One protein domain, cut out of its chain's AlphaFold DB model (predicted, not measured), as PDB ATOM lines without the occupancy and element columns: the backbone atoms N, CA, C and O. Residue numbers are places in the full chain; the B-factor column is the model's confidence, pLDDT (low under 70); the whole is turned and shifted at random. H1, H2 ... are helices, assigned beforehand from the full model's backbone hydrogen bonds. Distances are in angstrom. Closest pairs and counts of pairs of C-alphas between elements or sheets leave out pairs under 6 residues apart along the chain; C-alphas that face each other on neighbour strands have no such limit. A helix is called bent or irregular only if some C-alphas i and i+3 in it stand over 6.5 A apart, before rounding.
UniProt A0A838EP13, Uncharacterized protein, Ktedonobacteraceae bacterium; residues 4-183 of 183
ATOM      1  N   ARG A   4     135.985 408.305 323.718       49.41
ATOM      2  CA  ARG A   4     136.395 406.976 323.209       49.41
ATOM      3  C   ARG A   4     136.149 406.772 321.707       49.41
ATOM      4  O   ARG A   4     136.842 405.967 321.098       49.41
ATOM      5  N   ASN A   5     135.229 407.525 321.100       52.81
ATOM      6  CA  ASN A   5     134.872 407.346 319.687       52.81
ATOM      7  C   ASN A   5     135.841 408.036 318.709       52.81
ATOM      8  O   ASN A   5     135.953 407.600 317.567       52.81
ATOM      9  N   GLN A   6     136.585 409.059 319.146       52.78
ATOM     10  CA  GLN A   6     137.509 409.796 318.269       52.78
ATOM     11  C   GLN A   6     138.821 409.033 318.008       52.78
ATOM     12  O   GLN A   6     139.327 409.044 316.888       52.78
ATOM     13  N   PHE A   7     139.336 408.291 318.996       51.59
ATOM     14  CA  PHE A   7     140.546 407.473 318.823       51.59
ATOM     15  C   PHE A   7     140.329 406.273 317.886       51.59
ATOM     16  O   PHE A   7     141.197 405.961 317.073       51.59
ATOM     17  N   ALA A   8     139.157 405.631 317.940       52.44
ATOM     18  CA  ALA A   8     138.813 404.525 317.041       52.44
ATOM     19  C   ALA A   8     138.617 404.989 315.582       52.44
ATOM     20  O   ALA A   8     138.997 404.278 314.651       52.44
ATOM     21  N   GLN A   9     138.086 406.201 315.376       53.00
ATOM     22  CA  GLN A   9     137.946 406.803 314.045       53.00
ATOM     23  C   GLN A   9     139.299 407.186 313.424       53.00
ATOM     24  O   GLN A   9     139.489 406.982 312.225       53.00
ATOM     25  N   GLY A  10     140.264 407.658 314.221       54.91
ATOM     26  CA  GLY A  10     141.611 407.993 313.742       54.91
ATOM     27  C   GLY A  10     142.404 406.780 313.236       54.91
ATOM     28  O   GLY A  10     142.998 406.836 312.163       54.91
ATOM     29  N   ILE A  11     142.360 405.651 313.953       56.41
ATOM     30  CA  ILE A  11     143.070 404.418 313.557       56.41
ATOM     31  C   ILE A  11     142.433 403.789 312.306       56.41
ATOM     32  O   ILE A  11     143.146 403.324 311.415       56.41
ATOM     33  N   GLY A  12     141.099 403.815 312.198       54.94
ATOM     34  CA  GLY A  12     140.380 403.339 311.012       54.94
ATOM     35  C   GLY A  12     140.672 404.165 309.756       54.94
ATOM     36  O   GLY A  12     140.851 403.597 308.678       54.94
ATOM     37  N   ALA A  13     140.794 405.489 309.896       59.25
ATOM     38  CA  ALA A  13     141.142 406.385 308.796       59.25
ATOM     39  C   ALA A  13     142.576 406.156 308.290       59.25
ATOM     40  O   ALA A  13     142.779 406.053 307.083       59.25
ATOM     41  N   VAL A  14     143.552 405.986 309.191       59.69
ATOM     42  CA  VAL A  14     144.947 405.681 308.818       59.69
ATOM     43  C   VAL A  14     145.042 404.339 308.093       59.69
ATOM     44  O   VAL A  14     145.723 404.250 307.074       59.69
ATOM     45  N   ARG A  15     144.312 403.315 308.552       59.16
ATOM     46  CA  ARG A  15     144.286 401.991 307.909       59.16
ATOM     47  C   ARG A  15     143.667 402.045 306.510       59.16
ATOM     48  O   ARG A  15     144.270 401.556 305.566       59.16
ATOM     49  N   GLN A  16     142.543 402.745 306.345       60.38
ATOM     50  CA  GLN A  16     141.915 402.959 305.032       60.38
ATOM     51  C   GLN A  16     142.772 403.793 304.073       60.38
ATOM     52  O   GLN A  16     142.664 403.635 302.856       60.38
ATOM     53  N   GLN A  17     143.578 404.716 304.598       59.94
ATOM     54  CA  GLN A  17     144.484 405.542 303.809       59.94
ATOM     55  C   GLN A  17     145.721 404.739 303.385       59.94
ATOM     56  O   GLN A  17     146.123 404.834 302.228       59.94
ATOM     57  N   PHE A  18     146.247 403.879 304.264       58.19
ATOM     58  CA  PHE A  18     147.282 402.898 303.928       58.19
ATOM     59  C   PHE A  18     146.787 401.899 302.884       58.19
ATOM     60  O   PHE A  18     147.456 401.728 301.874       58.19
ATOM     61  N   ASP A  19     145.593 401.327 303.050       57.91
ATOM     62  CA  ASP A  19     145.014 400.381 302.089       57.91
ATOM     63  C   ASP A  19     144.782 401.038 300.722       57.91
ATOM     64  O   ASP A  19     145.099 400.445 299.696       57.91
ATOM     65  N   ARG A  20     144.318 402.297 300.674       57.56
ATOM     66  CA  ARG A  20     144.174 403.052 299.412       57.56
ATOM     67  C   ARG A  20     145.507 403.367 298.740       57.56
ATOM     68  O   ARG A  20     145.588 403.319 297.515       57.56
ATOM     69  N   VAL A  21     146.532 403.717 299.512       57.72
ATOM     70  CA  VAL A  21     147.882 403.969 298.986       57.72
ATOM     71  C   VAL A  21     148.518 402.661 298.520       57.72
ATOM     72  O   VAL A  21     149.111 402.634 297.448       57.72
ATOM     73  N   HIS A  22     148.317 401.564 299.246       55.69
ATOM     74  CA  HIS A  22     148.807 400.242 298.875       55.69
ATOM     75  C   HIS A  22     148.104 399.702 297.623       55.69
ATOM     76  O   HIS A  22     148.770 399.124 296.767       55.69
ATOM     77  N   HIS A  23     146.801 399.966 297.465       54.62
ATOM     78  CA  HIS A  23     146.058 399.642 296.247       54.62
ATOM     79  C   HIS A  23     146.516 400.482 295.051       54.62
ATOM     80  O   HIS A  23     146.635 399.934 293.966       54.62
ATOM     81  N   ARG A  24     146.805 401.779 295.247       53.28
ATOM     82  CA  ARG A  24     147.312 402.675 294.187       53.28
ATOM     83  C   ARG A  24     148.771 402.412 293.802       53.28
ATOM     84  O   ARG A  24     149.129 402.605 292.649       53.28
ATOM     85  N   LEU A  25     149.614 401.997 294.749       51.19
ATOM     86  CA  LEU A  25     151.009 401.612 294.492       51.19
ATOM     87  C   LEU A  25     151.108 400.205 293.892       51.19
ATOM     88  O   LEU A  25     151.970 399.966 293.055       51.19
ATOM     89  N   GLY A  26     150.214 399.291 294.283       53.09
ATOM     90  CA  GLY A  26     150.109 397.946 293.712       53.09
ATOM     91  C   GLY A  26     149.449 397.885 292.329       53.09
ATOM     92  O   GLY A  26     149.412 396.804 291.751       53.09
ATOM     93  N   SER A  27     148.942 399.017 291.822       62.00
ATOM     94  CA  SER A  27     148.232 399.147 290.540       62.00
ATOM     95  C   SER A  27     148.836 400.218 289.622       62.00
ATOM     96  O   SER A  27     148.118 400.837 288.837       62.00
ATOM     97  N   SER A  28     150.102 400.593 289.829       79.38
ATOM     98  CA  SER A  28     150.760 401.570 288.962       79.38
ATOM     99  C   SER A  28     151.571 400.819 287.905       79.38
ATOM    100  O   SER A  28     152.615 400.257 288.258       79.38
ATOM    101  N   PRO A  29     151.166 400.866 286.618       83.00
ATOM    102  CA  PRO A  29     151.899 400.243 285.517       83.00
ATOM    103  C   PRO A  29     153.389 400.582 285.534       83.00
ATOM    104  O   PRO A  29     154.242 399.717 285.379       83.00
ATOM    105  N   ILE A  30     153.717 401.847 285.817       87.00
ATOM    106  CA  ILE A  30     155.092 402.362 285.855       87.00
ATOM    107  C   ILE A  30     155.931 401.650 286.923       87.00
ATOM    108  O   ILE A  30     157.092 401.327 286.678       87.00
ATOM    109  N   ILE A  31     155.356 401.386 288.100       86.50
ATOM    110  CA  ILE A  31     156.052 400.672 289.179       86.50
ATOM    111  C   ILE A  31     156.286 399.216 288.770       86.50
ATOM    112  O   ILE A  31     157.376 398.696 289.001       86.50
ATOM    113  N   LEU A  32     155.310 398.579 288.117       85.44
ATOM    114  CA  LEU A  32     155.443 397.213 287.607       85.44
ATOM    115  C   LEU A  32     156.529 397.106 286.527       85.44
ATOM    116  O   LEU A  32     157.380 396.220 286.619       85.44
ATOM    117  N   PHE A  33     156.592 398.051 285.582       86.81
ATOM    118  CA  PHE A  33     157.681 398.119 284.599       86.81
ATOM    119  C   PHE A  33     159.043 398.326 285.254       86.81
ATOM    120  O   PHE A  33     160.005 397.656 284.884       86.81
ATOM    121  N   PHE A  34     159.139 399.240 286.223       90.38
ATOM    122  CA  PHE A  34     160.402 399.520 286.899       90.38
ATOM    123  C   PHE A  34     160.896 398.310 287.695       90.38
ATOM    124  O   PHE A  34     162.064 397.937 287.587       90.38
ATOM    125  N   LEU A  35     160.011 397.667 288.461       88.50
ATOM    126  CA  LEU A  35     160.342 396.463 289.217       88.50
ATOM    127  C   LEU A  35     160.715 395.309 288.288       88.50
ATOM    128  O   LEU A  35     161.753 394.690 288.504       88.50
ATOM    129  N   GLY A  36     159.934 395.062 287.234       86.94
ATOM    130  CA  GLY A  36     160.233 394.017 286.256       86.94
ATOM    131  C   GLY A  36     161.562 394.253 285.540       86.94
ATOM    132  O   GLY A  36     162.398 393.353 285.478       86.94
ATOM    133  N   GLY A  37     161.823 395.485 285.095       89.12
ATOM    134  CA  GLY A  37     163.099 395.877 284.495       89.12
ATOM    135  C   GLY A  37     164.281 395.694 285.451       89.12
ATOM    136  O   GLY A  37     165.297 395.116 285.068       89.12
ATOM    137  N   LEU A  38     164.141 396.108 286.714       91.88
ATOM    138  CA  LEU A  38     165.166 395.890 287.738       91.88
ATOM    139  C   LEU A  38     165.408 394.395 287.986       91.88
ATOM    140  O   LEU A  38     166.559 393.971 288.087       91.88
ATOM    141  N   THR A  39     164.348 393.585 288.045       89.25
ATOM    142  CA  THR A  39     164.463 392.127 288.166       89.25
ATOM    143  C   THR A  39     165.226 391.530 286.985       89.25
ATOM    144  O   THR A  39     166.110 390.708 287.212       89.25
ATOM    145  N   LEU A  40     164.967 391.969 285.748       90.44
ATOM    146  CA  LEU A  40     165.697 391.498 284.565       90.44
ATOM    147  C   LEU A  40     167.179 391.900 284.582       90.44
ATOM    148  O   LEU A  40     168.029 391.103 284.194       90.44
ATOM    149  N   VAL A  41     167.509 393.099 285.069       90.88
ATOM    150  CA  VAL A  41     168.908 393.538 285.232       90.88
ATOM    151  C   VAL A  41     169.641 392.679 286.264       90.88
ATOM    152  O   VAL A  41     170.776 392.254 286.026       90.88
ATOM    153  N   LEU A  42     169.003 392.404 287.404       89.62
ATOM    154  CA  LEU A  42     169.566 391.539 288.442       89.62
ATOM    155  C   LEU A  42     169.712 390.098 287.949       89.62
ATOM    156  O   LEU A  42     170.749 389.486 288.184       89.62
ATOM    157  N   TRP A  43     168.715 389.592 287.223       90.19
ATOM    158  CA  TRP A  43     168.764 388.283 286.581       90.19
ATOM    159  C   TRP A  43     169.939 388.184 285.602       90.19
ATOM    160  O   TRP A  43     170.765 387.293 285.749       90.19
ATOM    161  N   ALA A  44     170.093 389.140 284.679       88.44
ATOM    162  CA  ALA A  44     171.187 389.124 283.706       88.44
ATOM    163  C   ALA A  44     172.564 389.171 284.387       88.44
ATOM    164  O   ALA A  44     173.484 388.448 284.003       88.44
ATOM    165  N   SER A  45     172.698 389.996 285.429       88.31
ATOM    166  CA  SER A  45     173.932 390.091 286.215       88.31
ATOM    167  C   SER A  45     174.246 388.775 286.930       88.31
ATOM    168  O   SER A  45     175.397 388.346 286.958       88.31
ATOM    169  N   ALA A  46     173.231 388.119 287.489       86.62
ATOM    170  CA  ALA A  46     173.387 386.850 288.182       86.62
ATOM    171  C   ALA A  46     173.686 385.687 287.230       86.62
ATOM    172  O   ALA A  46     174.556 384.885 287.549       86.62
ATOM    173  N   SER A  47     173.069 385.644 286.046       88.50
ATOM    174  CA  SER A  47     173.405 384.673 284.997       88.50
ATOM    175  C   SER A  47     174.870 384.792 284.580       88.50
ATOM    176  O   SER A  47     175.570 383.790 284.495       88.50
ATOM    177  N   VAL A  48     175.393 386.012 284.404       89.88
ATOM    178  CA  VAL A  48     176.831 386.208 284.131       89.88
ATOM    179  C   VAL A  48     177.694 385.623 285.251       89.88
ATOM    180  O   VAL A  48     178.647 384.896 284.972       89.88
ATOM    181  N   VAL A  49     177.349 385.896 286.511       87.25
ATOM    182  CA  VAL A  49     178.078 385.359 287.671       87.25
ATOM    183  C   VAL A  49     177.989 383.832 287.734       87.25
ATOM    184  O   VAL A  49     178.996 383.187 288.014       87.25
ATOM    185  N   GLN A  50     176.835 383.241 287.429       86.44
ATOM    186  CA  GLN A  50     176.638 381.791 287.431       86.44
ATOM    187  C   GLN A  50     177.441 381.092 286.324       86.44
ATOM    188  O   GLN A  50     178.062 380.051 286.574       86.44
ATOM    189  N   ILE A  51     177.508 381.676 285.122       88.75
ATOM    190  CA  ILE A  51     178.364 381.153 284.048       88.75
ATOM    191  C   ILE A  51     179.831 381.219 284.501       88.75
ATOM    192  O   ILE A  51     180.529 380.209 284.446       88.75
ATOM    193  N   GLN A  52     180.290 382.350 285.054       87.31
ATOM    194  CA  GLN A  52     181.660 382.474 285.573       87.31
ATOM    195  C   GLN A  52     181.960 381.441 286.665       87.31
ATOM    196  O   GLN A  52     183.001 380.789 286.624       87.31
ATOM    197  N   THR A  53     181.053 381.261 287.628       83.44
ATOM    198  CA  THR A  53     181.154 380.219 288.659       83.44
ATOM    199  C   THR A  53     181.383 378.850 288.029       83.44
ATOM    200  O   THR A  53     182.298 378.127 288.429       83.44
ATOM    201  N   SER A  54     180.581 378.506 287.024       83.69
ATOM    202  CA  SER A  54     180.663 377.213 286.346       83.69
ATOM    203  C   SER A  54     181.995 377.038 285.606       83.69
ATOM    204  O   SER A  54     182.565 375.947 285.628       83.69
ATOM    205  N   GLU A  55     182.546 378.107 285.020       85.69
ATOM    206  CA  GLU A  55     183.883 378.086 284.408       85.69
ATOM    207  C   GLU A  55     184.984 377.810 285.432       85.69
ATOM    208  O   GLU A  55     185.828 376.941 285.208       85.69
ATOM    209  N   TYR A  56     184.982 378.521 286.565       82.38
ATOM    210  CA  TYR A  56     186.000 378.339 287.605       82.38
ATOM    211  C   TYR A  56     185.984 376.918 288.174       82.38
ATOM    212  O   TYR A  56     187.049 376.322 288.365       82.38
ATOM    213  N   LEU A  57     184.789 376.354 288.370       80.62
ATOM    214  CA  LEU A  57     184.620 374.963 288.786       80.62
ATOM    215  C   LEU A  57     185.175 373.986 287.746       80.62
ATOM    216  O   LEU A  57     185.909 373.069 288.110       80.62
ATOM    217  N   ALA A  58     184.891 374.199 286.459       82.31
ATOM    218  CA  ALA A  58     185.406 373.351 285.383       82.31
ATOM    219  C   ALA A  58     186.935 373.419 285.243       82.31
ATOM    220  O   ALA A  58     187.571 372.424 284.900       82.31
ATOM    221  N   LEU A  59     187.536 374.574 285.533       82.88
ATOM    222  CA  LEU A  59     188.989 374.762 285.539       82.88
ATOM    223  C   LEU A  59     189.669 374.183 286.790       82.88
ATOM    224  O   LEU A  59     190.892 374.259 286.906       82.88
ATOM    225  N   GLY A  60     188.903 373.635 287.741       70.38
ATOM    226  CA  GLY A  60     189.417 373.125 289.014       70.38
ATOM    227  C   GLY A  60     190.066 374.208 289.878       70.38
ATOM    228  O   GLY A  60     190.854 373.899 290.773       70.38
ATOM    229  N   ASN A  61     189.784 375.481 289.593       64.62
ATOM    230  CA  ASN A  61     190.470 376.607 290.203       64.62
ATOM    231  C   ASN A  61     189.634 377.141 291.371       64.62
ATOM    232  O   ASN A  61     188.487 377.533 291.190       64.62
ATOM    233  N   ALA A  62     190.220 377.210 292.570       54.16
ATOM    234  CA  ALA A  62     189.555 377.730 293.774       54.16
ATOM    235  C   ALA A  62     189.392 379.266 293.776       54.16
ATOM    236  O   ALA A  62     188.975 379.858 294.777       54.16
ATOM    237  N   ASN A  63     189.763 379.929 292.676       55.41
ATOM    238  CA  ASN A  63     189.633 381.368 292.530       55.41
ATOM    239  C   ASN A  63     188.152 381.733 292.420       55.41
ATOM    240  O   ASN A  63     187.457 381.354 291.485       55.41
ATOM    241  N   ARG A  64     187.688 382.458 293.435       62.53
ATOM    242  CA  ARG A  64     186.306 382.912 293.590       62.53
ATOM    243  C   ARG A  64     185.975 383.971 292.544       62.53
ATOM    244  O   ARG A  64     186.834 384.787 292.202       62.53
ATOM    245  N   VAL A  65     184.721 384.011 292.102       64.25
ATOM    246  CA  VAL A  65     184.226 385.087 291.233       64.25
ATOM    247  C   VAL A  65     184.340 386.414 291.994       64.25
ATOM    248  O   VAL A  65     183.632 386.643 292.972       64.25
ATOM    249  N   ALA A  66     185.276 387.274 291.585       61.38
ATOM    250  CA  ALA A  66     185.557 388.554 292.250       61.38
ATOM    251  C   ALA A  66     184.883 389.764 291.567       61.38
ATOM    252  O   ALA A  66     185.003 390.888 292.050       61.38
ATOM    253  N   GLY A  67     184.176 389.552 290.453       67.19
ATOM    254  CA  GLY A  67     183.466 390.600 289.723       67.19
ATOM    255  C   GLY A  67     182.716 390.071 288.500       67.19
ATOM    256  O   GLY A  67     182.994 388.971 288.023       67.19
ATOM    257  N   VAL A  68     181.778 390.880 287.995       68.94
ATOM    258  CA  VAL A  68     180.942 390.566 286.824       68.94
ATOM    259  C   VAL A  68     181.746 390.789 285.543       68.94
ATOM    260  O   VAL A  68     182.068 391.932 285.205       68.94
ATOM    261  N   ALA A  69     182.066 389.721 284.811       82.94
ATOM    262  CA  ALA A  69     182.744 389.829 283.518       82.94
ATOM    263  C   ALA A  69     181.744 389.730 282.362       82.94
ATOM    264  O   ALA A  69     181.505 388.660 281.813       82.94
ATOM    265  N   TRP A  70     181.218 390.873 281.917       85.69
ATOM    266  CA  TRP A  70     180.307 390.949 280.764       85.69
ATOM    267  C   TRP A  70     180.891 390.397 279.458       85.69
ATOM    268  O   TRP A  70     180.146 390.009 278.563       85.69
ATOM    269  N   GLN A  71     182.222 390.303 279.366       86.12
ATOM    270  CA  GLN A  71     182.900 389.666 278.238       86.12
ATOM    271  C   GLN A  71     182.543 388.183 278.089       86.12
ATOM    272  O   GLN A  71     182.736 387.630 277.014       86.12
ATOM    273  N   ILE A  72     181.968 387.541 279.111       87.44
ATOM    274  CA  ILE A  72     181.470 386.166 279.008       87.44
ATOM    275  C   ILE A  72     180.468 386.008 277.857       87.44
ATOM    276  O   ILE A  72     180.477 385.002 277.158       87.44
ATOM    277  N   LEU A  73     179.677 387.051 277.578       90.69
ATOM    278  CA  LEU A  73     178.638 387.040 276.548       90.69
ATOM    279  C   LEU A  73     179.191 386.921 275.121       90.69
ATOM    280  O   LEU A  73     178.451 386.536 274.219       90.69
ATOM    281  N   ILE A  74     180.476 387.219 274.895       92.56
ATOM    282  CA  ILE A  74     181.108 387.049 273.578       92.56
ATOM    283  C   ILE A  74     181.633 385.626 273.355       92.56
ATOM    284  O   ILE A  74     181.917 385.239 272.223       92.56
ATOM    285  N   GLN A  75     181.757 384.816 274.408       92.06
ATOM    286  CA  GLN A  75     182.341 383.480 274.303       92.06
ATOM    287  C   GLN A  75     181.601 382.553 273.330       92.06
ATOM    288  O   GLN A  75     182.300 381.882 272.570       92.06
ATOM    289  N   PRO A  76     180.250 382.516 273.255       91.44
ATOM    290  CA  PRO A  76     179.563 381.695 272.257       91.44
ATOM    291  C   PRO A  76     180.005 382.035 270.834       91.44
ATOM    292  O   PRO A  76     180.274 381.144 270.029       91.44
ATOM    293  N   TRP A  77     180.171 383.327 270.543       93.12
ATOM    294  CA  TRP A  77     180.675 383.787 269.256       93.12
ATOM    295  C   TRP A  77     182.126 383.356 269.011       93.12
ATOM    296  O   TRP A  77     182.445 382.851 267.933       93.12
ATOM    297  N   LEU A  78     183.008 383.500 270.003       92.50
ATOM    298  CA  LEU A  78     184.406 383.058 269.896       92.50
ATOM    299  C   LEU A  78     184.521 381.541 269.688       92.50
ATOM    300  O   LEU A  78     185.372 381.092 268.924       92.50
ATOM    301  N   MET A  79     183.653 380.751 270.326       92.94
ATOM    302  CA  MET A  79     183.601 379.297 270.146       92.94
ATOM    303  C   MET A  79     183.154 378.923 268.728       92.94
ATOM    304  O   MET A  79     183.801 378.100 268.088       92.94
ATOM    305  N   ILE A  80     182.101 379.562 268.206       92.56
ATOM    306  CA  ILE A  80     181.577 379.294 266.854       92.56
ATOM    307  C   ILE A  80     182.562 379.745 265.766       92.56
ATOM    308  O   ILE A  80     182.742 379.055 264.766       92.56
ATOM    309  N   SER A  81     183.222 380.888 265.960       94.50
ATOM    310  CA  SER A  81     184.192 381.444 265.006       94.50
ATOM    311  C   SER A  81     185.575 380.780 265.058       94.50
ATOM    312  O   SER A  81     186.454 381.149 264.279       94.50
ATOM    313  N   GLY A  82     185.791 379.819 265.964       89.50
ATOM    314  CA  GLY A  82     187.083 379.146 266.144       89.50
ATOM    315  C   GLY A  82     188.172 380.030 266.764       89.50
ATOM    316  O   GLY A  82     189.348 379.688 266.701       89.50
ATOM    317  N   GLN A  83     187.796 381.165 267.358       92.31
ATOM    318  CA  GLN A  83     188.707 382.118 268.006       92.31
ATOM    319  C   GLN A  83     188.870 381.860 269.512       92.31
ATOM    320  O   GLN A  83     189.627 382.559 270.185       92.31
ATOM    321  N   ALA A  84     188.152 380.878 270.062       87.75
ATOM    322  CA  ALA A  84     188.231 380.535 271.473       87.75
ATOM    323  C   ALA A  84     189.605 379.925 271.837       87.75
ATOM    324  O   ALA A  84     190.086 379.025 271.140       87.75
ATOM    325  N   PRO A  85     190.238 380.356 272.944       88.38
ATOM    326  CA  PRO A  85     191.500 379.779 273.399       88.38
ATOM    327  C   PRO A  85     191.343 378.291 273.736       88.38
ATOM    328  O   PRO A  85     190.542 377.939 274.600       88.38
ATOM    329  N   ILE A  86     192.153 377.421 273.117       84.06
ATOM    330  CA  ILE A  86     192.053 375.950 273.246       84.06
ATOM    331  C   ILE A  86     192.021 375.490 274.713       84.06
ATOM    332  O   ILE A  86     191.256 374.596 275.061       84.06
ATOM    333  N   ALA A  87     192.803 376.135 275.584       84.94
ATOM    334  CA  ALA A  87     192.878 375.797 277.005       84.94
ATOM    335  C   ALA A  87     191.580 376.072 277.794       84.94
ATOM    336  O   ALA A  87     191.401 375.512 278.870       84.94
ATOM    337  N   LEU A  88     190.691 376.931 277.283       85.75
ATOM    338  CA  LEU A  88     189.479 377.379 277.979       85.75
ATOM    339  C   LEU A  88     188.186 376.849 277.347       85.75
ATOM    340  O   LEU A  88     187.157 376.837 278.022       85.75
ATOM    341  N   VAL A  89     188.227 376.363 276.100       87.00
ATOM    342  CA  VAL A  89     187.036 375.906 275.354       87.00
ATOM    343  C   VAL A  89     186.197 374.917 276.160       87.00
ATOM    344  O   VAL A  89     184.988 375.091 276.258       87.00
ATOM    345  N   THR A  90     186.814 373.912 276.784       86.44
ATOM    346  CA  THR A  90     186.073 372.915 277.572       86.44
ATOM    347  C   THR A  90     185.339 373.543 278.758       86.44
ATOM    348  O   THR A  90     184.181 373.207 278.998       86.44
ATOM    349  N   SER A  91     185.978 374.481 279.466       87.06
ATOM    350  CA  SER A  91     185.357 375.181 280.596       87.06
ATOM    351  C   SER A  91     184.216 376.103 280.162       87.06
ATOM    352  O   SER A  91     183.167 376.107 280.800       87.06
ATOM    353  N   TRP A  92     184.378 376.807 279.037       91.50
ATOM    354  CA  TRP A  92     183.345 377.677 278.472       91.50
ATOM    355  C   TRP A  92     182.138 376.866 278.005       91.50
ATOM    356  O   TRP A  92     181.007 377.187 278.359       91.50
ATOM    357  N   VAL A  93     182.364 375.775 277.265       89.31
ATOM    358  CA  VAL A  93     181.284 374.879 276.824       89.31
ATOM    359  C   VAL A  93     180.524 374.329 278.025       89.31
ATOM    360  O   VAL A  93     179.298 374.370 278.031       89.31
ATOM    361  N   TYR A  94     181.229 373.853 279.055       88.19
ATOM    362  CA  TYR A  94     180.594 373.369 280.278       88.19
ATOM    363  C   TYR A  94     179.708 374.442 280.925       88.19
ATOM    364  O   TYR A  94     178.533 374.187 281.183       88.19
ATOM    365  N   ALA A  95     180.243 375.647 281.131       87.94
ATOM    366  CA  ALA A  95     179.527 376.732 281.788       87.94
ATOM    367  C   ALA A  95     178.264 377.159 281.028       87.94
ATOM    368  O   ALA A  95     177.189 377.270 281.616       87.94
ATOM    369  N   TRP A  96     178.368 377.317 279.708       90.31
ATOM    370  CA  TRP A  96     177.227 377.658 278.860       90.31
ATOM    371  C   TRP A  96     176.182 376.546 278.786       90.31
ATOM    372  O   TRP A  96     174.989 376.838 278.735       90.31
ATOM    373  N   VAL A  97     176.593 375.275 278.810       88.31
ATOM    374  CA  VAL A  97     175.657 374.143 278.869       88.31
ATOM    375  C   VAL A  97     174.900 374.135 280.195       88.31
ATOM    376  O   VAL A  97     173.681 373.967 280.185       88.31
ATOM    377  N   VAL A  98     175.584 374.344 281.323       85.31
ATOM    378  CA  VAL A  98     174.947 374.409 282.649       85.31
ATOM    379  C   VAL A  98     173.939 375.557 282.717       85.31
ATOM    380  O   VAL A  98     172.805 375.343 283.153       85.31
ATOM    381  N   GLU A  99     174.302 376.745 282.233       87.94
ATOM    382  CA  GLU A  99     173.384 377.889 282.193       87.94
ATOM    383  C   GLU A  99     172.185 377.612 281.280       87.94
ATOM    384  O   GLU A  99     171.042 377.785 281.696       87.94
ATOM    385  N   LEU A 100     172.410 377.099 280.065       86.12
ATOM    386  CA  LEU A 100     171.331 376.770 279.132       86.12
ATOM    387  C   LEU A 100     170.346 375.767 279.744       86.12
ATOM    388  O   LEU A 100     169.136 375.967 279.663       86.12
ATOM    389  N   VAL A 101     170.850 374.704 280.376       82.44
ATOM    390  CA  VAL A 101     170.013 373.716 281.071       82.44
ATOM    391  C   VAL A 101     169.235 374.381 282.202       82.44
ATOM    392  O   VAL A 101     168.039 374.130 282.330       82.44
ATOM    393  N   THR A 102     169.873 375.259 282.977       81.62
ATOM    394  CA  THR A 102     169.230 375.995 284.076       81.62
ATOM    395  C   THR A 102     168.095 376.883 283.566       81.62
ATOM    396  O   THR A 102     166.991 376.821 284.104       81.62
ATOM    397  N   LEU A 103     168.314 377.642 282.490       82.00
ATOM    398  CA  LEU A 103     167.303 378.509 281.879       82.00
ATOM    399  C   LEU A 103     166.152 377.718 281.260       82.00
ATOM    400  O   LEU A 103     164.986 378.061 281.462       82.00
ATOM    401  N   VAL A 104     166.458 376.632 280.543       80.19
ATOM    402  CA  VAL A 104     165.439 375.728 279.995       80.19
ATOM    403  C   VAL A 104     164.609 375.133 281.122       80.19
ATOM    404  O   VAL A 104     163.388 375.095 281.005       80.19
ATOM    405  N   PHE A 105     165.229 374.713 282.224       73.88
ATOM    406  CA  PHE A 105     164.502 374.209 283.385       73.88
ATOM    407  C   PHE A 105     163.667 375.287 284.064       73.88
ATOM    408  O   PHE A 105     162.514 375.017 284.375       73.88
ATOM    409  N   ALA A 106     164.193 376.494 284.264       74.06
ATOM    410  CA  ALA A 106     163.456 377.614 284.842       74.06
ATOM    411  C   ALA A 106     162.196 377.946 284.025       74.06
ATOM    412  O   ALA A 106     161.093 378.038 284.570       74.06
ATOM    413  N   PHE A 107     162.342 378.036 282.700       74.38
ATOM    414  CA  PHE A 107     161.231 378.257 281.777       74.38
ATOM    415  C   PHE A 107     160.264 377.070 281.747       74.38
ATOM    416  O   PHE A 107     159.047 377.224 281.807       74.38
ATOM    417  N   ALA A 108     160.790 375.853 281.684       69.75
ATOM    418  CA  ALA A 108     159.956 374.669 281.680       69.75
ATOM    419  C   ALA A 108     159.217 374.504 283.007       69.75
ATOM    420  O   ALA A 108     158.083 374.068 282.973       69.75
ATOM    421  N   LEU A 109     159.776 374.885 284.158       68.00
ATOM    422  CA  LEU A 109     159.118 374.793 285.462       68.00
ATOM    423  C   LEU A 109     157.978 375.816 285.585       68.00
ATOM    424  O   LEU A 109     156.908 375.462 286.083       68.00
ATOM    425  N   SER A 110     158.145 377.028 285.039       68.75
ATOM    426  CA  SER A 110     157.064 378.024 284.974       68.75
ATOM    427  C   SER A 110     155.894 377.559 284.093       68.75
ATOM    428  O   SER A 110     154.733 377.770 284.440       68.75
ATOM    429  N   VAL A 111     156.173 376.833 283.003       65.81
ATOM    430  CA  VAL A 111     155.149 376.268 282.104       65.81
ATOM    431  C   VAL A 111     154.590 374.926 282.611       65.81
ATOM    432  O   VAL A 111     153.394 374.651 282.476       65.81
ATOM    433  N   ALA A 112     155.429 374.074 283.202       62.22
ATOM    434  CA  ALA A 112     155.118 372.698 283.597       62.22
ATOM    435  C   ALA A 112     154.156 372.635 284.775       62.22
ATOM    436  O   ALA A 112     153.242 371.806 284.758       62.22
ATOM    437  N   VAL A 113     154.317 373.522 285.763       61.16
ATOM    438  CA  VAL A 113     153.394 373.605 286.903       61.16
ATOM    439  C   VAL A 113     151.977 373.930 286.423       61.16
ATOM    440  O   VAL A 113     151.020 373.347 286.922       61.16
ATOM    441  N   ALA A 114     151.837 374.790 285.411       61.59
ATOM    442  CA  ALA A 114     150.532 375.200 284.900       61.59
ATOM    443  C   ALA A 114     149.920 374.212 283.890       61.59
ATOM    444  O   ALA A 114     148.716 373.968 283.927       61.59
ATOM    445  N   LYS A 115     150.717 373.645 282.970       64.69
ATOM    446  CA  LYS A 115     150.199 372.864 281.826       64.69
ATOM    447  C   LYS A 115     150.475 371.365 281.905       64.69
ATOM    448  O   LYS A 115     149.594 370.568 281.595       64.69
ATOM    449  N   ILE A 116     151.673 370.953 282.324       59.31
ATOM    450  CA  ILE A 116     152.050 369.527 282.347       59.31
ATOM    451  C   ILE A 116     151.316 368.792 283.470       59.31
ATOM    452  O   ILE A 116     150.898 367.656 283.267       59.31
ATOM    453  N   ALA A 117     151.074 369.441 284.612       61.56
ATOM    454  CA  ALA A 117     150.301 368.856 285.710       61.56
ATOM    455  C   ALA A 117     148.882 368.423 285.291       61.56
ATOM    456  O   ALA A 117     148.373 367.427 285.802       61.56
ATOM    457  N   VAL A 118     148.277 369.138 284.337       71.88
ATOM    458  CA  VAL A 118     146.936 368.843 283.810       71.88
ATOM    459  C   VAL A 118     146.961 367.654 282.841       71.88
ATOM    460  O   VAL A 118     146.035 366.850 282.838       71.88
ATOM    461  N   VAL A 119     148.023 367.518 282.038       78.06
ATOM    462  CA  VAL A 119     148.139 366.477 281.000       78.06
ATOM    463  C   VAL A 119     148.711 365.167 281.551       78.06
ATOM    464  O   VAL A 119     148.236 364.089 281.204       78.06
ATOM    465  N   ASN A 120     149.738 365.233 282.403       77.00
ATOM    466  CA  ASN A 120     150.337 364.065 283.042       77.00
ATOM    467  C   ASN A 120     150.994 364.431 284.395       77.00
ATOM    468  O   ASN A 120     152.130 364.924 284.430       77.00
ATOM    469  N   PRO A 121     150.338 364.126 285.530       77.31
ATOM    470  CA  PRO A 121     150.835 364.494 286.853       77.31
ATOM    471  C   PRO A 121     152.090 363.715 287.280       77.31
ATOM    472  O   PRO A 121     152.829 364.183 288.147       77.31
ATOM    473  N   PHE A 122     152.365 362.542 286.696       78.62
ATOM    474  CA  PHE A 122     153.586 361.784 286.992       78.62
ATOM    475  C   PHE A 122     154.817 362.459 286.380       78.62
ATOM    476  O   PHE A 122     155.802 362.685 287.083       78.62
ATOM    477  N   ILE A 123     154.735 362.865 285.108       74.00
ATOM    478  CA  ILE A 123     155.811 363.612 284.437       74.00
ATOM    479  C   ILE A 123     156.060 364.940 285.156       74.00
ATOM    480  O   ILE A 123     157.213 365.286 285.395       74.00
ATOM    481  N   ALA A 124     155.003 365.639 285.585       69.06
ATOM    482  CA  ALA A 124     155.138 366.867 286.369       69.06
ATOM    483  C   ALA A 124     155.938 366.649 287.667       69.06
ATOM    484  O   ALA A 124     156.838 367.427 287.971       69.06
ATOM    485  N   LYS A 125     155.672 365.564 288.411       75.25
ATOM    486  CA  LYS A 125     156.430 365.227 289.631       75.25
ATOM    487  C   LYS A 125     157.902 364.936 289.345       75.25
ATOM    488  O   LYS A 125     158.758 365.452 290.056       75.25
ATOM    489  N   VAL A 126     158.201 364.146 288.311       75.25
ATOM    490  CA  VAL A 126     159.589 363.871 287.894       75.25
ATOM    491  C   VAL A 126     160.301 365.172 287.524       75.25
ATOM    492  O   VAL A 126     161.441 365.386 287.927       75.25
ATOM    493  N   PHE A 127     159.605 366.072 286.829       70.06
ATOM    494  CA  PHE A 127     160.137 367.371 286.436       70.06
ATOM    495  C   PHE A 127     160.452 368.267 287.641       70.06
ATOM    496  O   PHE A 127     161.524 368.865 287.701       70.06
ATOM    497  N   VAL A 128     159.562 368.309 288.638       74.12
ATOM    498  CA  VAL A 128     159.787 369.041 289.898       74.12
ATOM    499  C   VAL A 128     160.981 368.469 290.667       74.12
ATOM    500  O   VAL A 128     161.800 369.236 291.163       74.12
ATOM    501  N   VAL A 129     161.121 367.141 290.740       74.81
ATOM    502  CA  VAL A 129     162.266 366.490 291.406       74.81
ATOM    503  C   VAL A 129     163.579 366.790 290.680       74.81
ATOM    504  O   VAL A 129     164.562 367.142 291.327       74.81
ATOM    505  N   ALA A 130     163.599 366.702 289.348       68.44
ATOM    506  CA  ALA A 130     164.768 367.060 288.546       68.44
ATOM    507  C   ALA A 130     165.138 368.545 288.710       68.44
ATOM    508  O   ALA A 130     166.311 368.867 288.884       68.44
ATOM    509  N   GLY A 131     164.144 369.438 288.742       67.88
ATOM    510  CA  GLY A 131     164.343 370.861 289.024       67.88
ATOM    511  C   GLY A 131     164.911 371.111 290.422       67.88
ATOM    512  O   GLY A 131     165.867 371.865 290.568       67.88
ATOM    513  N   ALA A 132     164.390 370.433 291.449       72.81
ATOM    514  CA  ALA A 132     164.916 370.530 292.810       72.81
ATOM    515  C   ALA A 132     166.375 370.055 292.897       72.81
ATOM    516  O   ALA A 132     167.200 370.716 293.524       72.81
ATOM    517  N   LEU A 133     166.715 368.948 292.227       72.19
ATOM    518  CA  LEU A 133     168.092 368.459 292.137       72.19
ATOM    519  C   LEU A 133     169.013 369.466 291.443       72.19
ATOM    520  O   LEU A 133     170.099 369.729 291.950       72.19
ATOM    521  N   LEU A 134     168.584 370.064 290.331       69.38
ATOM    522  CA  LEU A 134     169.364 371.087 289.629       69.38
ATOM    523  C   LEU A 134     169.586 372.334 290.484       69.38
ATOM    524  O   LEU A 134     170.701 372.842 290.522       69.38
ATOM    525  N   ILE A 135     168.570 372.789 291.222       71.00
ATOM    526  CA  ILE A 135     168.705 373.909 292.165       71.00
ATOM    527  C   ILE A 135     169.718 373.572 293.262       71.00
ATOM    528  O   ILE A 135     170.545 374.411 293.603       71.00
ATOM    529  N   ILE A 136     169.689 372.351 293.801       71.12
ATOM    530  CA  ILE A 136     170.644 371.914 294.829       71.12
ATOM    531  C   ILE A 136     172.066 371.853 294.263       71.12
ATOM    532  O   ILE A 136     172.997 372.328 294.908       71.12
ATOM    533  N   LEU A 137     172.245 371.286 293.067       69.94
ATOM    534  CA  LEU A 137     173.555 371.164 292.425       69.94
ATOM    535  C   LEU A 137     174.131 372.532 292.038       69.94
ATOM    536  O   LEU A 137     175.300 372.786 292.320       69.94
ATOM    537  N   ASN A 138     173.312 373.428 291.481       72.31
ATOM    538  CA  ASN A 138     173.710 374.811 291.202       72.31
ATOM    539  C   ASN A 138     174.005 375.577 292.495       72.31
ATOM    540  O   ASN A 138     175.035 376.227 292.594       72.31
ATOM    541  N   GLY A 139     173.171 375.433 293.526       69.19
ATOM    542  CA  GLY A 139     173.418 376.053 294.827       69.19
ATOM    543  C   GLY A 139     174.706 375.552 295.486       69.19
ATOM    544  O   GLY A 139     175.409 376.323 296.136       69.19
ATOM    545  N   TRP A 140     175.062 374.279 295.299       72.38
ATOM    546  CA  TRP A 140     176.341 373.736 295.758       72.38
ATOM    547  C   TRP A 140     177.527 374.273 294.949       72.38
ATOM    548  O   TRP A 140     178.565 374.599 295.533       72.38
ATOM    549  N   ALA A 141     177.374 374.384 293.629       68.88
ATOM    550  CA  ALA A 141     178.361 374.989 292.741       68.88
ATOM    551  C   ALA A 141     178.634 376.445 293.151       68.88
ATOM    552  O   ALA A 141     179.780 376.794 293.435       68.88
ATOM    553  N   ASP A 142     177.576 377.239 293.308       68.38
ATOM    554  CA  ASP A 142     177.650 378.623 293.765       68.38
ATOM    555  C   ASP A 142     178.237 378.728 295.170       68.38
ATOM    556  O   ASP A 142     179.083 379.581 295.415       68.38
ATOM    557  N   TYR A 143     177.857 377.859 296.109       70.50
ATOM    558  CA  TYR A 143     178.439 377.858 297.455       70.50
ATOM    559  C   TYR A 143     179.952 377.618 297.417       70.50
ATOM    560  O   TYR A 143     180.719 378.317 298.085       70.50
ATOM    561  N   SER A 144     180.383 376.646 296.612       69.62
ATOM    562  CA  SER A 144     181.783 376.226 296.522       69.62
ATOM    563  C   SER A 144     182.672 377.289 295.869       69.62
ATOM    564  O   SER A 144     183.856 377.379 296.195       69.62
ATOM    565  N   SER A 145     182.111 378.120 294.990       67.19
ATOM    566  CA  SER A 145     182.814 379.192 294.270       67.19
ATOM    567  C   SER A 145     182.569 380.598 294.842       67.19
ATOM    568  O   SER A 145     183.260 381.547 294.452       67.19
ATOM    569  N   SER A 146     181.616 380.757 295.769       67.38
ATOM    570  CA  SER A 146     181.191 382.063 296.281       67.38
ATOM    571  C   SER A 146     182.277 382.764 297.104       67.38
ATOM    572  O   SER A 146     182.947 382.147 297.949       67.38
ATOM    573  N   PRO A 147     182.430 384.090 296.938       65.06
ATOM    574  CA  PRO A 147     183.316 384.882 297.771       65.06
ATOM    575  C   PRO A 147     182.798 384.961 299.215       65.06
ATOM    576  O   PRO A 147     181.611 385.110 299.473       65.06
ATOM    577  N   GLY A 148     183.712 384.875 300.183       63.56
ATOM    578  CA  GLY A 148     183.399 384.973 301.613       63.56
ATOM    579  C   GLY A 148     184.246 384.016 302.448       63.56
ATOM    580  O   GLY A 148     184.499 382.884 302.051       63.56
ATOM    581  N   GLN A 149     184.769 384.467 303.588       66.75
ATOM    582  CA  GLN A 149     185.465 383.563 304.522       66.75
ATOM    583  C   GLN A 149     184.485 382.797 305.423       66.75
ATOM    584  O   GLN A 149     184.831 381.756 305.970       66.75
ATOM    585  N   ASN A 150     183.257 383.304 305.564       79.12
ATOM    586  CA  ASN A 150     182.218 382.722 306.402       79.12
ATOM    587  C   ASN A 150     181.266 381.860 305.558       79.12
ATOM    588  O   ASN A 150     180.670 382.357 304.602       79.12
ATOM    589  N   GLN A 151     181.092 380.593 305.946       75.50
ATOM    590  CA  GLN A 151     180.221 379.629 305.261       75.50
ATOM    591  C   GLN A 151     178.773 380.118 305.148       75.50
ATOM    592  O   GLN A 151     178.140 379.940 304.112       75.50
ATOM    593  N   LEU A 152     178.252 380.802 306.171       76.12
ATOM    594  CA  LEU A 152     176.899 381.356 306.132       76.12
ATOM    595  C   LEU A 152     176.754 382.402 305.021       76.12
ATOM    596  O   LEU A 152     175.755 382.416 304.311       76.12
ATOM    597  N   VAL A 153     177.766 383.255 304.840       74.62
ATOM    598  CA  VAL A 153     177.767 384.286 303.791       74.62
ATOM    599  C   VAL A 153     177.805 383.640 302.406       74.62
ATOM    600  O   VAL A 153     177.061 384.060 301.527       74.62
ATOM    601  N   GLN A 154     178.596 382.580 302.227       74.44
ATOM    602  CA  GLN A 154     178.641 381.833 300.967       74.44
ATOM    603  C   GLN A 154     177.298 381.167 300.642       74.44
ATOM    604  O   GLN A 154     176.855 381.228 299.502       74.44
ATOM    605  N   ILE A 155     176.618 380.586 301.640       72.56
ATOM    606  CA  ILE A 155     175.281 379.997 301.456       72.56
ATOM    607  C   ILE A 155     174.274 381.073 301.048       72.56
ATOM    608  O   ILE A 155     173.510 380.872 300.110       72.56
ATOM    609  N   LEU A 156     174.269 382.220 301.729       76.12
ATOM    610  CA  LEU A 156     173.341 383.311 301.421       76.12
ATOM    611  C   LEU A 156     173.558 383.867 300.010       76.12
ATOM    612  O   LEU A 156     172.582 384.122 299.308       76.12
ATOM    613  N   ILE A 157     174.815 384.019 299.584       77.44
ATOM    614  CA  ILE A 157     175.156 384.458 298.224       77.44
ATOM    615  C   ILE A 157     174.696 383.420 297.197       77.44
ATOM    616  O   ILE A 157     174.012 383.783 296.244       77.44
ATOM    617  N   ALA A 158     174.998 382.140 297.421       77.69
ATOM    618  CA  ALA A 158     174.599 381.059 296.526       77.69
ATOM    619  C   ALA A 158     173.078 380.961 296.365       77.69
ATOM    620  O   ALA A 158     172.565 380.866 295.253       77.69
ATOM    621  N   VAL A 159     172.334 381.059 297.469       75.69
ATOM    622  CA  VAL A 159     170.866 381.055 297.440       75.69
ATOM    623  C   VAL A 159     170.320 382.292 296.726       75.69
ATOM    624  O   VAL A 159     169.345 382.180 295.985       75.69
ATOM    625  N   ALA A 160     170.934 383.464 296.916       79.69
ATOM    626  CA  ALA A 160     170.508 384.687 296.245       79.69
ATOM    627  C   ALA A 160     170.727 384.616 294.724       79.69
ATOM    628  O   ALA A 160     169.804 384.939 293.976       79.69
ATOM    629  N   ILE A 161     171.907 384.166 294.278       81.25
ATOM    630  CA  ILE A 161     172.263 384.020 292.855       81.25
ATOM    631  C   ILE A 161     171.410 382.930 292.204       81.25
ATOM    632  O   ILE A 161     170.682 383.210 291.253       81.25
ATOM    633  N   GLY A 162     171.409 381.716 292.754       77.31
ATOM    634  CA  GLY A 162     170.614 380.618 292.206       77.31
ATOM    635  C   GLY A 162     169.116 380.934 292.205       77.31
ATOM    636  O   GLY A 162     168.412 380.643 291.238       77.31
ATOM    637  N   GLY A 163     168.624 381.602 293.253       75.56
ATOM    638  CA  GLY A 163     167.244 382.069 293.331       75.56
ATOM    639  C   GLY A 163     166.899 383.017 292.188       75.56
ATOM    640  O   GLY A 163     165.952 382.756 291.445       75.56
ATOM    641  N   ILE A 164     167.674 384.092 292.009       83.75
ATOM    642  CA  ILE A 164     167.387 385.083 290.968       83.75
ATOM    643  C   ILE A 164     167.565 384.505 289.561       83.75
ATOM    644  O   ILE A 164     166.763 384.853 288.703       83.75
ATOM    645  N   VAL A 165     168.512 383.597 289.301       83.88
ATOM    646  CA  VAL A 165     168.667 382.997 287.960       83.88
ATOM    647  C   VAL A 165     167.465 382.123 287.598       83.88
ATOM    648  O   VAL A 165     166.977 382.183 286.468       83.88
ATOM    649  N   VAL A 166     166.925 381.373 288.561       79.12
ATOM    650  CA  VAL A 166     165.777 380.485 288.326       79.12
ATOM    651  C   VAL A 166     164.462 381.258 288.203       79.12
ATOM    652  O   VAL A 166     163.655 380.951 287.328       79.12
ATOM    653  N   VAL A 167     164.206 382.245 289.068       78.56
ATOM    654  CA  VAL A 167     162.886 382.912 289.119       78.56
ATOM    655  C   VAL A 167     162.872 384.316 288.527       78.56
ATOM    656  O   VAL A 167     161.802 384.824 288.205       78.56
ATOM    657  N   GLY A 168     164.029 384.954 288.368       82.75
ATOM    658  CA  GLY A 168     164.131 386.357 287.967       82.75
ATOM    659  C   GLY A 168     163.595 386.618 286.566       82.75
ATOM    660  O   GLY A 168     162.844 387.571 286.381       82.75
ATOM    661  N   LEU A 169     163.896 385.750 285.596       84.38
ATOM    662  CA  LEU A 169     163.375 385.881 284.233       84.38
ATOM    663  C   LEU A 169     161.838 385.790 284.169       84.38
ATOM    664  O   LEU A 169     161.223 386.749 283.699       84.38
ATOM    665  N   PRO A 170     161.182 384.707 284.648       81.56
ATOM    666  CA  PRO A 170     159.724 384.625 284.597       81.56
ATOM    667  C   PRO A 170     159.044 385.705 285.450       81.56
ATOM    668  O   PRO A 170     158.015 386.236 285.039       81.56
ATOM    669  N   LEU A 171     159.619 386.076 286.601       80.62
ATOM    670  CA  LEU A 171     159.082 387.149 287.440       80.62
ATOM    671  C   LEU A 171     159.182 388.515 286.751       80.62
ATOM    672  O   LEU A 171     158.209 389.261 286.730       80.62
ATOM    673  N   GLY A 172     160.342 388.840 286.176       83.94
ATOM    674  CA  GLY A 172     160.576 390.106 285.485       83.94
ATOM    675  C   GLY A 172     159.661 390.279 284.276       83.94
ATOM    676  O   GLY A 172     159.042 391.331 284.129       83.94
ATOM    677  N   ILE A 173     159.512 389.227 283.462       86.31
ATOM    678  CA  ILE A 173     158.577 389.214 282.329       86.31
ATOM    679  C   ILE A 173     157.134 389.366 282.823       86.31
ATOM    680  O   ILE A 173     156.439 390.266 282.363       86.31
ATOM    681  N   GLY A 174     156.703 388.568 283.806       82.38
ATOM    682  CA  GLY A 174     155.328 388.619 284.312       82.38
ATOM    683  C   GLY A 174     154.950 389.965 284.944       82.38
ATOM    684  O   GLY A 174     153.816 390.420 284.806       82.38
ATOM    685  N   LEU A 175     155.897 390.647 285.600       84.44
ATOM    686  CA  LEU A 175     155.688 392.007 286.114       84.44
ATOM    687  C   LEU A 175     155.490 393.021 284.980       84.44
ATOM    688  O   LEU A 175     154.615 393.878 285.078       84.44
ATOM    689  N   ILE A 176     156.271 392.918 283.904       86.75
ATOM    690  CA  ILE A 176     156.156 393.789 282.726       86.75
ATOM    691  C   ILE A 176     154.836 393.532 281.989       86.75
ATOM    692  O   ILE A 176     154.147 394.487 281.640       86.75
ATOM    693  N   GLU A 177     154.458 392.268 281.789       85.06
ATOM    694  CA  GLU A 177     153.182 391.880 281.171       85.06
ATOM    695  C   GLU A 177     151.993 392.443 281.954       85.06
ATOM    696  O   GLU A 177     151.155 393.132 281.379       85.06
ATOM    697  N   LYS A 178     151.974 392.269 283.282       81.12
ATOM    698  CA  LYS A 178     150.937 392.858 284.143       81.12
ATOM    699  C   LYS A 178     150.931 394.386 284.081       81.12
ATOM    700  O   LYS A 178     149.873 395.001 284.110       81.12
ATOM    701  N   GLY A 179     152.109 395.002 283.972       83.12
ATOM    702  CA  GLY A 179     152.240 396.438 283.744       83.12
ATOM    703  C   GLY A 179     151.551 396.883 282.455       83.12
ATOM    704  O   GLY A 179     150.868 397.899 282.467       83.12
ATOM    705  N   PHE A 180     151.675 396.117 281.367       86.12
ATOM    706  CA  PHE A 180     150.970 396.394 280.111       86.12
ATOM    707  C   PHE A 180     149.459 396.179 280.209       86.12
ATOM    708  O   PHE A 180     148.716 396.949 279.613       86.12
ATOM    709  N   GLU A 181     149.000 395.166 280.945       86.44
ATOM    710  CA  GLU A 181     147.567 394.901 281.146       86.44
ATOM    711  C   GLU A 181     146.857 395.991 281.967       86.44
ATOM    712  O   GLU A 181     145.646 396.164 281.846       86.44
ATOM    713  N   GLU A 182     147.597 396.712 282.813       78.81
ATOM    714  CA  GLU A 182     147.075 397.792 283.658       78.81
ATOM    715  C   GLU A 182     147.111 399.188 282.984       78.81
ATOM    716  O   GLU A 182     146.660 400.157 283.607       78.81
ATOM    717  N   ILE A 183     147.646 399.310 281.756       77.31
ATOM    718  CA  ILE A 183     147.601 400.534 280.914       77.31
ATOM    719  C   ILE A 183     146.233 400.665 280.238       77.31
ATOM    720  O   ILE A 183     145.679 401.789 280.288       77.31
TER     721      ILE A 183
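Overview. This is residues 4 to 183 of the 183 residues of an uncharacterized protein of Ktedonobacteraceae bacterium (UniProt A0A838EP13). Crossed helices gather round H2, and H1 sticks out as an arm. H6b runs back beside H2, and the H4 and H5 hairpin crosses it. The printed part has 180 residues, with six named helices, H1 to H6 in order along the chain, which hold 153 of them, and no named strand; the class is all helix. The whole is loose, with radius of gyration of the C-alphas 21.6 A, spanning 79 by 45 by 32 A.

Along the chain. H1, residues 4 to 25, starts at C-alpha 4 (136.395, 406.976, 323.209). H2 is residues 29 to 58, 43.0 A; H3 70 to 80; H4 86 to 119, 45.6 A; H5 121 to 145. H4 is irregular, C-alphas 87 and 90 being 7.4 A apart, and H3 only just, 73 and 76 being 6.9 A apart. H6, 151 to 181, one helix by its hydrogen bonds, is bent, C-alphas 166 and 169 being 7.2 A apart; its arms are H6a, 151 to 166, and H6b, 169 to 181, ending at C-alpha 181 (147.567, 394.901, 281.146).

Arrangement. H1 touches no helix. H2, the hub, touches H3, H4, H5 and both arms; with H6b it makes a shallow tilt of 14 degrees, opposite ways, closest C-alphas Gly 36 and Gly 172, 4.0 A. Every O i to N i+4 pair is within hydrogen-bond range in H2, H5, H6a and H6b, 17 of 18 in H1, 25 of 30 in H4 and 3 of 7 in H3, where 7 of 8 O i to N i+3 pairs are.

Size, cuts and confidence. The farthest C-alphas, Arg 4 and Gly 82, are 81.2 A apart. The printed part has no cut; the link H2 to H3 is long. Residues under pLDDT 70 include 4 to 27.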